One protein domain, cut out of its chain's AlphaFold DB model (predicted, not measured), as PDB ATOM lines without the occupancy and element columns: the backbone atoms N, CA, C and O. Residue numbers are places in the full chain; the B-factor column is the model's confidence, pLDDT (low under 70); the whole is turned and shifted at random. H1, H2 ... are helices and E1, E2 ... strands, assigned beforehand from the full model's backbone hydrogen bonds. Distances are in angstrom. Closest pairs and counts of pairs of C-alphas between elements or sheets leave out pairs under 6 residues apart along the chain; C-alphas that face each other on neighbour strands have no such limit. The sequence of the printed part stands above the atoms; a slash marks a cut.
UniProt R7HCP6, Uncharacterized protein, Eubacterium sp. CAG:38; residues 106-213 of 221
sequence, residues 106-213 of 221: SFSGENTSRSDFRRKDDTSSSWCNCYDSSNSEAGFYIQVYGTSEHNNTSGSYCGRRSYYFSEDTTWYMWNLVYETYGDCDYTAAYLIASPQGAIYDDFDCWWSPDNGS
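AT A GLANCE: This is residues 106 to 213 of the 221 residues of an uncharacterized protein of Eubacterium sp. CAG:38 (UniProt R7HCP6). This is a small sandwich: two narrow three-stranded sheets, E4 E1 E6 and E3 E2 E5, lie face to face with their strands roughly aligned, and the short helix H1 sits at one end by E2. The sheets come closer at the edge of E3 and E4 than at that of E5 and E6, while the unnamed first stretch runs along E5. The printed part has 108 residues, with six named strands and one named helix in the order E1 E2 E3 E4 H1 E5 E6. Both sheets are antiparallel and the class is mostly strand, though under half of the residues are in named elements. The whole is compact, with a radius of gyration of the C-alphas of 13.6 A and spans of 41 by 29 by 19 A.

HOW THE PARTS SIT: Begin at Ser 106: of residues 106 to 125, residues 113 to 114 pair antiparallel with residues 192 to 193 of E5, residues 188 to 195. Next comes E1, residues 126 to 133, the inner strand between E4, residues 169 to 173, and E6, residues 202 to 208. Look for N 128 and O 171, 2.9 A apart, between E1 and E4, and N 129 and O 206, 2.9 A, between E1 and E6, both within hydrogen-bond range. This sheet is twisted. In the other sheet E2, residues 140 to 147, is the inner strand, and E5 is its antiparallel neighbour, with N 143 and O 192 within hydrogen-bond range at 2.9 A. E2 and E3, residues 163 to 165, form a hairpin, with N 142 and O 163 at 2.9 A. The sheets make a sandwich, two sheets face to face, in which the parts that face each other are 9.9 A centre to centre and the strands of the one sheet stand at 23 degrees to those of the other. The closest C-alphas of E3 and E4 are Tyr 163 and Met 173, 7.5 A apart, whereas E5 and E6 are apart. H1, residues 177 to 181, is on the sheet E3 E2 E5, over E2, and its closest C-alphas to E2 are Val 177 and Gly 146, 5.1 A. Its O i to N i+4 pair is within hydrogen-bond range.

IN THESE COORDINATES: Find C-alpha 126 at (-23.898, -1.448, 43.749); from there E1 runs 20.8 A to Ser 133. E2 covers 22.9 A, E3 6.5 A, E4 12.2 A and H1 6.0 A. E5 starts at C-alpha 188, (-34.443, 1.565, 45.185), and runs 23.5 A. E6 runs 19.2 A and ends at C-alpha 208, (-26.134, -5.385, 47.438).

THE WHOLE: The C-alphas of Glu 137 and Asp 183 are the two farthest apart, at 41.7 A. The printed part has no cut, and E2 to E3 is the long link. The model's pLDDT is under 70 at residues 150 to 152, 182 to 186 and 211 to 213.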
ATOM      1  N   SER A 106     -31.456 -17.143  36.274       88.31
ATOM      2  CA  SER A 106     -31.715 -18.348  35.501       88.31
ATOM      3  C   SER A 106     -32.179 -18.020  34.095       88.31
ATOM      4  O   SER A 106     -33.192 -17.339  33.901       88.31
ATOM      5  N   PHE A 107     -31.469 -18.563  33.112       88.38
ATOM      6  CA  PHE A 107     -31.722 -18.309  31.705       88.38
ATOM      7  C   PHE A 107     -32.281 -19.546  31.003       88.38
ATOM      8  O   PHE A 107     -31.936 -20.692  31.288       88.38
ATOM      9  N   SER A 108     -33.194 -19.304  30.065       88.69
ATOM     10  CA  SER A 108     -33.763 -20.336  29.201       88.69
ATOM     11  C   SER A 108     -33.880 -19.797  27.777       88.69
ATOM     12  O   SER A 108     -34.964 -19.396  27.341       88.69
ATOM     13  N   GLY A 109     -32.751 -19.740  27.077       86.38
ATOM     14  CA  GLY A 109     -32.602 -19.034  25.809       86.38
ATOM     15  C   GLY A 109     -32.147 -17.594  26.039       86.38
ATOM     16  O   GLY A 109     -31.204 -17.364  26.784       86.38
ATOM     17  N   GLU A 110     -32.814 -16.634  25.400       86.62
ATOM     18  CA  GLU A 110     -32.412 -15.213  25.389       86.62
ATOM     19  C   GLU A 110     -33.206 -14.338  26.375       86.62
ATOM     20  O   GLU A 110     -33.118 -13.111  26.356       86.62
ATOM     21  N   ASN A 111     -34.020 -14.955  27.233       85.75
ATOM     22  CA  ASN A 111     -34.865 -14.220  28.169       85.75
ATOM     23  C   ASN A 111     -34.020 -13.483  29.207       85.75
ATOM     24  O   ASN A 111     -33.075 -14.047  29.752       85.75
ATOM     25  N   THR A 112     -34.406 -12.255  29.538       90.56
ATOM     26  CA  THR A 112     -33.818 -11.535  30.665       90.56
ATOM     27  C   THR A 112     -34.375 -12.049  31.990       90.56
ATOM     28  O   THR A 112     -35.523 -12.492  32.078       90.56
ATOM     29  N   SER A 113     -33.550 -11.981  33.031       91.12
ATOM     30  CA  SER A 113     -33.957 -12.193  34.417       91.12
ATOM     31  C   SER A 113     -33.861 -10.872  35.171       91.12
ATOM     32  O   SER A 113     -33.034 -10.016  34.849       91.12
ATOM     33  N   ARG A 114     -34.724 -10.685  36.164       90.56
ATOM     34  CA  ARG A 114     -34.754  -9.483  36.991       90.56
ATOM     35  C   ARG A 114     -34.721  -9.898  38.447       90.56
ATOM     36  O   ARG A 114     -35.478 -10.782  38.835       90.56
ATOM     37  N   SER A 115     -33.889  -9.219  39.214       89.31
ATOM     38  CA  SER A 115     -33.840  -9.380  40.657       89.31
ATOM     39  C   SER A 115     -35.001  -8.655  41.354       89.31
ATOM     40  O   SER A 115     -35.730  -7.868  40.736       89.31
ATOM     41  N   ASP A 116     -35.134  -8.850  42.663       86.50
ATOM     42  CA  ASP A 116     -36.035  -8.035  43.485       86.50
ATOM     43  C   ASP A 116     -35.515  -6.598  43.657       86.50
ATOM     44  O   ASP A 116     -34.349  -6.305  43.398       86.50
ATOM     45  N   PHE A 117     -36.390  -5.687  44.087       86.81
ATOM     46  CA  PHE A 117     -36.033  -4.301  44.391       86.81
ATOM     47  C   PHE A 117     -35.393  -4.207  45.766       86.81
ATOM     48  O   PHE A 117     -35.860  -4.826  46.725       86.81
ATOM     49  N   ARG A 118     -34.340  -3.398  45.875       85.19
ATOM     50  CA  ARG A 118     -33.653  -3.177  47.143       85.19
ATOM     51  C   ARG A 118     -33.408  -1.697  47.376       85.19
ATOM     52  O   ARG A 118     -32.901  -1.002  46.499       85.19
ATOM     53  N   ARG A 119     -33.785  -1.222  48.562       83.00
ATOM     54  CA  ARG A 119     -33.584   0.163  49.005       83.00
ATOM     55  C   ARG A 119     -32.120   0.565  48.871       83.00
ATOM     56  O   ARG A 119     -31.244  -0.211  49.243       83.00
ATOM     57  N   LYS A 120     -31.905   1.778  48.375       81.75
ATOM     58  CA  LYS A 120     -30.609   2.432  48.305       81.75
ATOM     59  C   LYS A 120     -30.578   3.594  49.296       81.75
ATOM     60  O   LYS A 120     -31.523   4.382  49.330       81.75
ATOM     61  N   ASP A 121     -29.525   3.683  50.101       78.62
ATOM     62  CA  ASP A 121     -29.437   4.680  51.179       78.62
ATOM     63  C   ASP A 121     -28.377   5.765  50.953       78.62
ATOM     64  O   ASP A 121     -28.394   6.775  51.653       78.62
ATOM     65  N   ASP A 122     -27.484   5.592  49.979       76.06
ATOM     66  CA  ASP A 122     -26.461   6.580  49.633       76.06
ATOM     67  C   ASP A 122     -26.100   6.548  48.135       76.06
ATOM     68  O   ASP A 122     -26.748   5.881  47.330       76.06
ATOM     69  N   THR A 123     -25.076   7.305  47.728       79.31
ATOM     70  CA  THR A 123     -24.590   7.393  46.338       79.31
ATOM     71  C   THR A 123     -23.538   6.330  45.991       79.31
ATOM     72  O   THR A 123     -22.843   6.455  44.981       79.31
ATOM     73  N   SER A 124     -23.340   5.304  46.822       79.44
ATOM     74  CA  SER A 124     -22.316   4.287  46.576       79.44
ATOM     75  C   SER A 124     -22.650   3.419  45.357       79.44
ATOM     76  O   SER A 124     -23.788   3.317  44.897       79.44
ATOM     77  N   SER A 125     -21.645   2.765  44.786       85.12
ATOM     78  CA  SER A 125     -21.859   1.809  43.690       85.12
ATOM     79  C   SER A 125     -22.536   0.537  44.211       85.12
ATOM     80  O   SER A 125     -22.267   0.129  45.335       85.12
ATOM     81  N   SER A 126     -23.362  -0.125  43.400       88.19
ATOM     82  CA  SER A 126     -23.898  -1.448  43.749       88.19
ATOM     83  C   SER A 126     -22.788  -2.488  43.664       88.19
ATOM     84  O   SER A 126     -21.861  -2.335  42.874       88.19
ATOM     85  N   TRP A 127     -22.870  -3.560  44.440       88.69
ATOM     86  CA  TRP A 127     -21.873  -4.631  44.420       88.69
ATOM     87  C   TRP A 127     -22.526  -5.952  44.040       88.69
ATOM     88  O   TRP A 127     -23.561  -6.294  44.603       88.69
ATOM     89  N   CYS A 128     -21.940  -6.688  43.098       89.94
ATOM     90  CA  CYS A 128     -22.401  -8.023  42.734       89.94
ATOM     91  C   CYS A 128     -21.216  -8.965  42.514       89.94
ATOM     92  O   CYS A 128     -20.209  -8.587  41.910       89.94
ATOM     93  N   ASN A 129     -21.358 -10.198  42.982       89.12
ATOM     94  CA  ASN A 129     -20.400 -11.277  42.804       89.12
ATOM     95  C   ASN A 129     -21.130 -12.536  42.334       89.12
ATOM     96  O   ASN A 129     -22.013 -13.030  43.032       89.12
ATOM     97  N   CYS A 130     -20.747 -13.060  41.171       86.19
ATOM     98  CA  CYS A 130     -21.180 -14.372  40.701       86.19
ATOM     99  C   CYS A 130     -20.168 -15.413  41.183       86.19
ATOM    100  O   CYS A 130     -19.008 -15.370  40.777       86.19
ATOM    101  N   TYR A 131     -20.589 -16.318  42.065       83.06
ATOM    102  CA  TYR A 131     -19.684 -17.262  42.735       83.06
ATOM    103  C   TYR A 131     -19.898 -18.722  42.330       83.06
ATOM    104  O   TYR A 131     -19.103 -19.577  42.713       83.06
ATOM    105  N   ASP A 132     -20.992 -19.035  41.635       83.31
ATOM    106  CA  ASP A 132     -21.264 -20.378  41.124       83.31
ATOM    107  C   ASP A 132     -22.101 -20.279  39.845       83.31
ATOM    108  O   ASP A 132     -22.909 -19.359  39.668       83.31
ATOM    109  N   SER A 133     -21.907 -21.241  38.950       87.12
ATOM    110  CA  SER A 133     -22.662 -21.364  37.708       87.12
ATOM    111  C   SER A 133     -22.908 -22.833  37.385       87.12
ATOM    112  O   SER A 133     -22.075 -23.705  37.641       87.12
ATOM    113  N   SER A 134     -24.043 -23.136  36.754       86.69
ATOM    114  CA  SER A 134     -24.251 -24.462  36.160       86.69
ATOM    115  C   SER A 134     -23.283 -24.759  35.012       86.69
ATOM    116  O   SER A 134     -23.100 -25.933  34.675       86.69
ATOM    117  N   ASN A 135     -22.669 -23.722  34.431       86.25
ATOM    118  CA  ASN A 135     -21.705 -23.803  33.343       86.25
ATOM    119  C   ASN A 135     -20.643 -22.694  33.457       86.25
ATOM    120  O   ASN A 135     -20.901 -21.530  33.148       86.25
ATOM    121  N   SER A 136     -19.424 -23.080  33.836       83.88
ATOM    122  CA  SER A 136     -18.285 -22.176  34.047       83.88
ATOM    123  C   SER A 136     -17.798 -21.451  32.783       83.88
ATOM    124  O   SER A 136     -17.026 -20.503  32.879       83.88
ATOM    125  N   GLU A 137     -18.187 -21.916  31.589       87.25
ATOM    126  CA  GLU A 137     -17.815 -21.297  30.305       87.25
ATOM    127  C   GLU A 137     -18.868 -20.302  29.796       87.25
ATOM    128  O   GLU A 137     -18.628 -19.586  28.822       87.25
ATOM    129  N   ALA A 138     -20.041 -20.259  30.432       89.12
ATOM    130  CA  ALA A 138     -21.109 -19.343  30.075       89.12
ATOM    131  C   ALA A 138     -20.983 -18.020  30.840       89.12
ATOM    132  O   ALA A 138     -20.432 -17.948  31.940       89.12
ATOM    133  N   GLY A 139     -21.556 -16.969  30.259       92.75
ATOM    134  CA  GLY A 139     -21.624 -15.665  30.896       92.75
ATOM    135  C   GLY A 139     -22.891 -14.907  30.548       92.75
ATOM    136  O   GLY A 139     -23.686 -15.290  29.685       92.75
ATOM    137  N   PHE A 140     -23.078 -13.805  31.250       96.50
ATOM    138  CA  PHE A 140     -24.235 -12.939  31.135       96.50
ATOM    139  C   PHE A 140     -23.834 -11.495  31.420       96.50
ATOM    140  O   PHE A 140     -22.718 -11.200  31.845       96.50
ATOM    141  N   TYR A 141     -24.741 -10.574  31.143       97.12
ATOM    142  CA  TYR A 141     -24.569  -9.160  31.415       97.12
ATOM    143  C   TYR A 141     -25.563  -8.712  32.468       97.12
ATOM    144  O   TYR A 141     -26.721  -9.118  32.427       97.12
ATOM    145  N   ILE A 142     -25.130  -7.829  33.358       96.56
ATOM    146  CA  ILE A 142     -25.992  -7.150  34.320       96.56
ATOM    147  C   ILE A 142     -26.017  -5.658  34.006       96.56
ATOM    148  O   ILE A 142     -24.986  -5.050  33.717       96.56
ATOM    149  N   GLN A 143     -27.199  -5.062  34.105       94.94
ATOM    150  CA  GLN A 143     -27.412  -3.622  34.141       94.94
ATOM    151  C   GLN A 143     -28.114  -3.242  35.443       94.94
ATOM    152  O   GLN A 143     -29.012  -3.951  35.900       94.94
ATOM    153  N   VAL A 144     -27.726  -2.101  36.016       92.06
ATOM    154  CA  VAL A 144     -28.348  -1.565  37.232       92.06
ATOM    155  C   VAL A 144     -29.442  -0.571  36.851       92.06
ATOM    156  O   VAL A 144     -29.236   0.321  36.021       92.06
ATOM    157  N   TYR A 145     -30.611  -0.744  37.455       90.94
ATOM    158  CA  TYR A 145     -31.782   0.104  37.281       90.94
ATOM    159  C   TYR A 145     -32.218   0.694  38.617       90.94
ATOM    160  O   TYR A 145     -31.991   0.112  39.676       90.94
ATOM    161  N   GLY A 146     -32.841   1.865  38.543       87.94
ATOM    162  CA  GLY A 146     -33.344   2.627  39.672       87.94
ATOM    163  C   GLY A 146     -34.843   2.841  39.595       87.94
ATOM    164  O   GLY A 146     -35.425   2.862  38.512       87.94
ATOM    165  N   THR A 147     -35.468   3.031  40.745       84.75
ATOM    166  CA  THR A 147     -36.868   3.433  40.856       84.75
ATOM    167  C   THR A 147     -37.066   4.307  42.091       84.75
ATOM    168  O   THR A 147     -36.304   4.214  43.053       84.75
ATOM    169  N   SER A 148     -38.083   5.165  42.058       78.81
ATOM    170  CA  SER A 148     -38.450   6.058  43.163       78.81
ATOM    171  C   SER A 148     -39.307   5.384  44.240       78.81
ATOM    172  O   SER A 148     -39.667   6.040  45.209       78.81
ATOM    173  N   GLU A 149     -39.687   4.110  44.064       71.12
ATOM    174  CA  GLU A 149     -40.540   3.375  45.002       71.12
ATOM    175  C   GLU A 149     -40.068   1.921  45.176       71.12
ATOM    176  O   GLU A 149     -39.942   1.169  44.209       71.12
ATOM    177  N   HIS A 150     -39.897   1.477  46.426       68.12
ATOM    178  CA  HIS A 150     -39.323   0.168  46.786       68.12
ATOM    179  C   HIS A 150     -40.110  -1.078  46.311       68.12
ATOM    180  O   HIS A 150     -39.610  -2.188  46.426       68.12
ATOM    181  N   ASN A 151     -41.317  -0.939  45.760       66.62
ATOM    182  CA  ASN A 151     -42.128  -2.063  45.261       66.62
ATOM    183  C   ASN A 151     -42.723  -1.785  43.871       66.62
ATOM    184  O   ASN A 151     -43.765  -2.338  43.511       66.62
ATOM    185  N   ASN A 152     -42.106  -0.888  43.102       68.69
ATOM    186  CA  ASN A 152     -42.589  -0.578  41.762       68.69
ATOM    187  C   ASN A 152     -42.365  -1.771  40.820       68.69
ATOM    188  O   ASN A 152     -41.495  -2.598  41.040       68.69
ATOM    189  N   THR A 153     -43.122  -1.878  39.734       70.94
ATOM    190  CA  THR A 153     -42.847  -2.867  38.676       70.94
ATOM    191  C   THR A 153     -41.914  -2.328  37.596       70.94
ATOM    192  O   THR A 153     -41.461  -3.101  36.747       70.94
ATOM    193  N   SER A 154     -41.615  -1.028  37.642       72.50
ATOM    194  CA  SER A 154     -40.870  -0.286  36.635       72.50
ATOM    195  C   SER A 154     -39.798   0.612  37.255       72.50
ATOM    196  O   SER A 154     -39.883   1.041  38.408       72.50
ATOM    197  N   GLY A 155     -38.773   0.882  36.458       81.50
ATOM    198  CA  GLY A 155     -37.660   1.742  36.812       81.50
ATOM    199  C   GLY A 155     -36.928   2.208  35.563       81.50
ATOM    200  O   GLY A 155     -37.259   1.809  34.444       81.50
ATOM    201  N   SER A 156     -35.945   3.079  35.748       87.12
ATOM    202  CA  SER A 156     -35.103   3.587  34.668       87.12
ATOM    203  C   SER A 156     -33.685   3.074  34.809       87.12
ATOM    204  O   SER A 156     -33.195   2.824  35.910       87.12
ATOM    205  N   TYR A 157     -33.022   2.919  33.670       88.06
ATOM    206  CA  TYR A 157     -31.610   2.598  33.648       88.06
ATOM    207  C   TYR A 157     -30.832   3.716  34.347       88.06
ATOM    208  O   TYR A 157     -30.914   4.877  33.949       88.06
ATOM    209  N   CYS A 158     -30.111   3.358  35.403       85.50
ATOM    210  CA  CYS A 158     -29.315   4.285  36.205       85.50
ATOM    211  C   CYS A 158     -27.839   3.873  36.244       85.50
ATOM    212  O   CYS A 158     -27.021   4.578  36.833       85.50
ATOM    213  N   GLY A 159     -27.501   2.725  35.649       83.19
ATOM    214  CA  GLY A 159     -26.136   2.265  35.489       83.19
ATOM    215  C   GLY A 159     -25.364   3.081  34.457       83.19
ATOM    216  O   GLY A 159     -25.920   3.854  33.678       83.19
ATOM    217  N   ARG A 160     -24.046   2.886  34.421       85.81
ATOM    218  CA  ARG A 160     -23.195   3.496  33.391       85.81
ATOM    219  C   ARG A 160     -23.026   2.607  32.164       85.81
ATOM    220  O   ARG A 160     -22.969   3.105  31.041       85.81
ATOM    221  N   ARG A 161     -22.969   1.293  32.371       92.19
ATOM    222  CA  ARG A 161     -22.836   0.282  31.316       92.19
ATOM    223  C   ARG A 161     -23.482  -1.043  31.718       92.19
ATOM    224  O   ARG A 161     -23.907  -1.219  32.857       92.19
ATOM    225  N   SER A 162     -23.477  -1.984  30.780       94.88
ATOM    226  CA  SER A 162     -23.622  -3.407  31.079       94.88
ATOM    227  C   SER A 162     -22.296  -3.977  31.586       94.88
ATOM    228  O   SER A 162     -21.247  -3.709  30.997       94.88
ATOM    229  N   TYR A 163     -22.344  -4.790  32.635       94.75
ATOM    230  CA  TYR A 163     -21.181  -5.459  33.219       94.75
ATOM    231  C   TYR A 163     -21.246  -6.942  32.888       94.75
ATOM    232  O   TYR A 163     -22.287  -7.565  33.083       94.75
ATOM    233  N   TYR A 164     -20.159  -7.489  32.353       96.19
ATOM    234  CA  TYR A 164     -20.075  -8.910  32.041       96.19
ATOM    235  C   TYR A 164     -19.755  -9.718  33.298       96.19
ATOM    236  O   TYR A 164     -18.851  -9.344  34.049       96.19
ATOM    237  N   PHE A 165     -20.465 -10.827  33.476       94.25
ATOM    238  CA  PHE A 165     -20.274 -11.793  34.545       94.25
ATOM    239  C   PHE A 165     -20.130 -13.202  33.975       94.25
ATOM    240  O   PHE A 165     -20.908 -13.632  33.123       94.25
ATOM    241  N   SER A 166     -19.161 -13.926  34.515       92.94
ATOM    242  CA  SER A 166     -19.059 -15.384  34.501       92.94
ATOM    243  C   SER A 166     -18.840 -15.866  35.941       92.94
ATOM    244  O   SER A 166     -18.773 -15.043  36.861       92.94
ATOM    245  N   GLU A 167     -18.694 -17.177  36.145       87.38
ATOM    246  CA  GLU A 167     -18.259 -17.722  37.441       87.38
ATOM    247  C   GLU A 167     -17.010 -16.975  37.953       87.38
ATOM    248  O   GLU A 167     -16.148 -16.568  37.167       87.38
ATOM    249  N   ASP A 168     -16.961 -16.748  39.267       86.81
ATOM    250  CA  ASP A 168     -15.920 -16.019  40.003       86.81
ATOM    251  C   ASP A 168     -15.740 -14.530  39.628       86.81
ATOM    252  O   ASP A 168     -14.732 -13.917  39.981       86.81
ATOM    253  N   THR A 169     -16.706 -13.900  38.950       86.62
ATOM    254  CA  THR A 169     -16.621 -12.468  38.597       86.62
ATOM    255  C   THR A 169     -17.218 -11.566  39.675       86.62
ATOM    256  O   THR A 169     -18.363 -11.763  40.088       86.62
ATOM    257  N   THR A 170     -16.493 -10.506  40.054       88.56
ATOM    258  CA  THR A 170     -16.989  -9.455  40.956       88.56
ATOM    259  C   THR A 170     -16.971  -8.085  40.296       88.56
ATOM    260  O   THR A 170     -15.989  -7.689  39.664       88.56
ATOM    261  N   TRP A 171     -18.040  -7.319  40.506       89.25
ATOM    262  CA  TRP A 171     -18.116  -5.924  40.090       89.25
ATOM    263  C   TRP A 171     -18.668  -5.018  41.183       89.25
ATOM    264  O   TRP A 171     -19.685  -5.307  41.815       89.25
ATOM    265  N   TYR A 172     -18.045  -3.851  41.292       88.00
ATOM    266  CA  TYR A 172     -18.662  -2.632  41.787       88.00
ATOM    267  C   TYR A 172     -19.229  -1.892  40.576       88.00
ATOM    268  O   TYR A 172     -18.499  -1.488  39.669       88.00
ATOM    269  N   MET A 173     -20.551  -1.800  40.531       90.31
ATOM    270  CA  MET A 173     -21.331  -1.292  39.413       90.31
ATOM    271  C   MET A 173     -21.834   0.108  39.746       90.31
ATOM    272  O   MET A 173     -22.665   0.283  40.647       90.31
ATOM    273  N   TRP A 174     -21.358   1.110  39.007       87.25
ATOM    274  CA  TRP A 174     -21.846   2.474  39.157       87.25
ATOM    275  C   TRP A 174     -23.352   2.540  38.911       87.25
ATOM    276  O   TRP A 174     -23.857   1.930  37.960       87.25
ATOM    277  N   ASN A 175     -24.052   3.318  39.740       84.50
ATOM    278  CA  ASN A 175     -25.462   3.630  39.557       84.50
ATOM    279  C   ASN A 175     -25.793   5.033  40.102       84.50
ATOM    280  O   ASN A 175     -25.265   5.446  41.129       84.50
ATOM    281  N   LEU A 176     -26.686   5.748  39.417       81.75
ATOM    282  CA  LEU A 176     -27.086   7.129  39.720       81.75
ATOM    283  C   LEU A 176     -28.428   7.222  40.455       81.75
ATOM    284  O   LEU A 176     -29.101   8.246  40.369       81.75
ATOM    285  N   VAL A 177     -28.874   6.157  41.126       83.44
ATOM    286  CA  VAL A 177     -30.217   6.102  41.735       83.44
ATOM    287  C   VAL A 177     -30.449   7.296  42.664       83.44
ATOM    288  O   VAL A 177     -31.418   8.029  42.489       83.44
ATOM    289  N   TYR A 178     -29.519   7.556  43.579       77.44
ATOM    290  CA  TYR A 178     -29.664   8.647  44.541       77.44
ATOM    291  C   TYR A 178     -29.554  10.041  43.890       77.44
ATOM    292  O   TYR A 178     -30.232  10.974  44.299       77.44
ATOM    293  N   GLU A 179     -28.770  10.187  42.815       75.00
ATOM    294  CA  GLU A 179     -28.663  11.450  42.061       75.00
ATOM    295  C   GLU A 179     -29.906  11.736  41.204       75.00
ATOM    296  O   GLU A 179     -30.299  12.885  41.021       75.00
ATOM    297  N   THR A 180     -30.531  10.684  40.669       72.31
ATOM    298  CA  THR A 180     -31.671  10.782  39.742       72.31
ATOM    299  C   THR A 180     -32.984  11.000  40.481       72.31
ATOM    300  O   THR A 180     -33.853  11.727  40.002       72.31
ATOM    301  N   TYR A 181     -33.140  10.351  41.635       72.69
ATOM    302  CA  TYR A 181     -34.389  10.340  42.391       72.69
ATOM    303  C   TYR A 181     -34.317  11.182  43.681       72.69
ATOM    304  O   TYR A 181     -35.365  11.507  44.229       72.69
ATOM    305  N   GLY A 182     -33.127  11.609  44.126       66.94
ATOM    306  CA  GLY A 182     -32.921  12.496  45.283       66.94
ATOM    307  C   GLY A 182     -33.231  11.858  46.644       66.94
ATOM    308  O   GLY A 182     -33.413  10.648  46.742       66.94
ATOM    309  N   ASP A 183     -33.371  12.696  47.681       58.16
ATOM    310  CA  ASP A 183     -33.773  12.319  49.055       58.16
ATOM    311  C   ASP A 183     -35.257  11.902  49.160       58.16
ATOM    312  O   ASP A 183     -35.869  11.994  50.226       58.16
ATOM    313  N   CYS A 184     -35.886  11.486  48.055       60.72
ATOM    314  CA  CYS A 184     -37.226  10.925  48.131       60.72
ATOM    315  C   CYS A 184     -37.201   9.737  49.091       60.72
ATOM    316  O   CYS A 184     -36.293   8.903  49.034       60.72
ATOM    317  N   ASP A 185     -38.225   9.653  49.939       54.84
ATOM    318  CA  ASP A 185     -38.469   8.487  50.767       54.84
ATOM    319  C   ASP A 185     -38.539   7.257  49.837       54.84
ATOM    320  O   ASP A 185     -39.553   6.995  49.191       54.84
ATOM    321  N   TYR A 186     -37.422   6.520  49.783       58.44
ATOM    322  CA  TYR A 186     -37.209   5.206  49.164       58.44
ATOM    323  C   TYR A 186     -36.863   5.154  47.663       58.44
ATOM    324  O   TYR A 186     -37.551   4.511  46.869       58.44
ATOM    325  N   THR A 187     -35.689   5.683  47.302       79.25
ATOM    326  CA  THR A 187     -34.995   5.288  46.064       79.25
ATOM    327  C   THR A 187     -34.508   3.829  46.172       79.25
ATOM    328  O   THR A 187     -33.929   3.419  47.180       79.25
ATOM    329  N   ALA A 188     -34.804   2.986  45.182       85.94
ATOM    330  CA  ALA A 188     -34.443   1.565  45.185       85.94
ATOM    331  C   ALA A 188     -33.721   1.176  43.892       85.94
ATOM    332  O   ALA A 188     -33.988   1.733  42.826       85.94
ATOM    333  N   ALA A 189     -32.818   0.204  43.991       89.00
ATOM    334  CA  ALA A 189     -32.076  -0.361  42.877       89.00
ATOM    335  C   ALA A 189     -32.490  -1.813  42.613       89.00
ATOM    336  O   ALA A 189     -32.850  -2.555  43.531       89.00
ATOM    337  N   TYR A 190     -32.410  -2.224  41.352       91.25
ATOM    338  CA  TYR A 190     -32.552  -3.616  40.941       91.25
ATOM    339  C   TYR A 190     -31.666  -3.941  39.742       91.25
ATOM    340  O   TYR A 190     -31.188  -3.049  39.037       91.25
ATOM    341  N   LEU A 191     -31.432  -5.230  39.520       93.25
ATOM    342  CA  LEU A 191     -30.613  -5.743  38.434       93.25
ATOM    343  C   LEU A 191     -31.500  -6.295  37.320       93.25
ATOM    344  O   LEU A 191     -32.456  -7.035  37.563       93.25
ATOM    345  N   ILE A 192     -31.143  -5.964  36.082       94.31
ATOM    346  CA  ILE A 192     -31.612  -6.676  34.896       94.31
ATOM    347  C   ILE A 192     -30.432  -7.457  34.340       94.31
ATOM    348  O   ILE A 192     -29.415  -6.876  33.962       94.31
ATOM    349  N   ALA A 193     -30.585  -8.775  34.296       95.81
ATOM    350  CA  ALA A 193     -29.597  -9.699  33.786       95.81
ATOM    351  C   ALA A 193     -30.030 -10.221  32.408       95.81
ATOM    352  O   ALA A 193     -31.168 -10.658  32.225       95.81
ATOM    353  N   SER A 194     -29.128 -10.189  31.435       96.44
ATOM    354  CA  SER A 194     -29.351 -10.685  30.074       96.44
ATOM    355  C   SER A 194     -28.259 -11.680  29.689       96.44
ATOM    356  O   SER A 194     -27.084 -11.374  29.899       96.44
ATOM    357  N   PRO A 195     -28.593 -12.832  29.101       92.94
ATOM    358  CA  PRO A 195     -27.604 -13.851  28.778       92.94
ATOM    359  C   PRO A 195     -26.684 -13.425  27.621       92.94
ATOM    360  O   PRO A 195     -27.068 -12.625  26.762       92.94
ATOM    361  N   GLN A 196     -25.463 -13.969  27.571       91.25
ATOM    362  CA  GLN A 196     -24.563 -13.806  26.423       91.25
ATOM    363  C   GLN A 196     -25.014 -14.721  25.270       91.25
ATOM    364  O   GLN A 196     -24.421 -15.762  25.003       91.25
ATOM    365  N   GLY A 197     -26.095 -14.329  24.593       89.06
ATOM    366  CA  GLY A 197     -26.772 -15.159  23.591       89.06
ATOM    367  C   GLY A 197     -27.741 -16.161  24.222       89.06
ATOM    368  O   GLY A 197     -28.184 -15.982  25.353       89.06
ATOM    369  N   ALA A 198     -28.105 -17.212  23.489       89.44
ATOM    370  CA  ALA A 198     -29.029 -18.227  23.986       89.44
ATOM    371  C   ALA A 198     -28.315 -19.226  24.913       89.44
ATOM    372  O   ALA A 198     -27.624 -20.126  24.432       89.44
ATOM    373  N   ILE A 199     -28.515 -19.099  26.230       88.56
ATOM    374  CA  ILE A 199     -27.950 -20.011  27.244       88.56
ATOM    375  C   ILE A 199     -29.058 -20.641  28.104       88.56
ATOM    376  O   ILE A 199     -30.165 -20.109  28.213       88.56
ATOM    377  N   TYR A 200     -28.777 -21.805  28.692       90.12
ATOM    378  CA  TYR A 200     -29.731 -22.583  29.500       90.12
ATOM    379  C   TYR A 200     -29.126 -22.910  30.865       90.12
ATOM    380  O   TYR A 200     -29.062 -24.073  31.267       90.12
ATOM    381  N   ASP A 201     -28.656 -21.862  31.531       88.69
ATOM    382  CA  ASP A 201     -27.795 -21.947  32.700       88.69
ATOM    383  C   ASP A 201     -28.334 -21.111  33.869       88.69
ATOM    384  O   ASP A 201     -29.075 -20.140  33.679       88.69
ATOM    385  N   ASP A 202     -27.963 -21.527  35.078       86.94
ATOM    386  CA  ASP A 202     -28.271 -20.867  36.343       86.94
ATOM    387  C   ASP A 202     -26.971 -20.263  36.905       86.94
ATOM    388  O   ASP A 202     -25.958 -20.959  36.990       86.94
ATOM    389  N   PHE A 203     -27.016 -18.995  37.318       86.38
ATOM    390  CA  PHE A 203     -25.898 -18.273  37.930       86.38
ATOM    391  C   PHE A 203     -26.289 -17.808  39.328       86.38
ATOM    392  O   PHE A 203     -27.246 -17.047  39.494       86.38
ATOM    393  N   ASP A 204     -25.531 -18.247  40.327       85.12
ATOM    394  CA  ASP A 204     -25.743 -17.883  41.722       85.12
ATOM    395  C   ASP A 204     -24.858 -16.684  42.079       85.12
ATOM    396  O   ASP A 204     -23.634 -16.701  41.898       85.12
ATOM    397  N   CYS A 205     -25.496 -15.625  42.571       84.62
ATOM    398  CA  CYS A 205     -24.852 -14.354  42.856       84.62
ATOM    399  C   CYS A 205     -25.165 -13.860  44.269       84.62
ATOM    400  O   CYS A 205     -26.228 -14.129  44.832       84.62
ATOM    401  N   TRP A 206     -24.242 -13.078  44.818       86.56
ATOM    402  CA  TRP A 206     -24.512 -12.166  45.923       86.56
ATOM    403  C   TRP A 206     -24.606 -10.754  45.379       86.56
ATOM    404  O   TRP A 206     -23.783 -10.358  44.554       86.56
ATOM    405  N   TRP A 207     -25.596  -9.996  45.843       87.19
ATOM    406  CA  TRP A 207     -25.752  -8.606  45.437       87.19
ATOM    407  C   TRP A 207     -26.238  -7.712  46.580       87.19
ATOM    408  O   TRP A 207     -27.134  -8.068  47.352       87.19
ATOM    409  N   SER A 208     -25.671  -6.506  46.626       86.00
ATOM    410  CA  SER A 208     -26.134  -5.385  47.438       86.00
ATOM    411  C   SER A 208     -26.349  -4.108  46.594       86.00
ATOM    412  O   SER A 208     -25.528  -3.799  45.719       86.00
ATOM    413  N   PRO A 209     -27.447  -3.348  46.814       84.19
ATOM    414  CA  PRO A 209     -27.707  -2.083  46.111       84.19
ATOM    415  C   PRO A 209     -26.679  -0.996  46.455       84.19
ATOM    416  O   PRO A 209     -26.391  -0.143  45.607       84.19
ATOM    417  N   ASP A 210     -26.106  -1.087  47.655       78.62
ATOM    418  CA  ASP A 210     -25.057  -0.234  48.205       78.62
ATOM    419  C   ASP A 210     -23.797  -1.063  48.454       78.62
ATOM    420  O   ASP A 210     -23.881  -2.235  48.833       78.62
ATOM    421  N   ASN A 211     -22.616  -0.486  48.253       68.56
ATOM    422  CA  ASN A 211     -21.382  -1.184  48.603       68.56
ATOM    423  C   ASN A 211     -20.971  -0.905  50.045       68.56
ATOM    424  O   ASN A 211     -21.220   0.155  50.605       68.56
ATOM    425  N   GLY A 212     -20.258  -1.859  50.636       55.50
ATOM    426  CA  GLY A 212     -19.694  -1.707  51.972       55.50
ATOM    427  C   GLY A 212     -18.413  -0.866  52.038       55.50
ATOM    428  O   GLY A 212     -17.726  -0.956  53.044       55.50
ATOM    429  N   SER A 213     -18.014  -0.123  51.002       48.09
ATOM    430  CA  SER A 213     -16.661   0.462  50.944       48.09
ATOM    431  C   SER A 213     -16.588   1.916  50.483       48.09
ATOM    432  O   SER A 213     -15.486   2.414  50.263       48.09
TER     433      SER A 213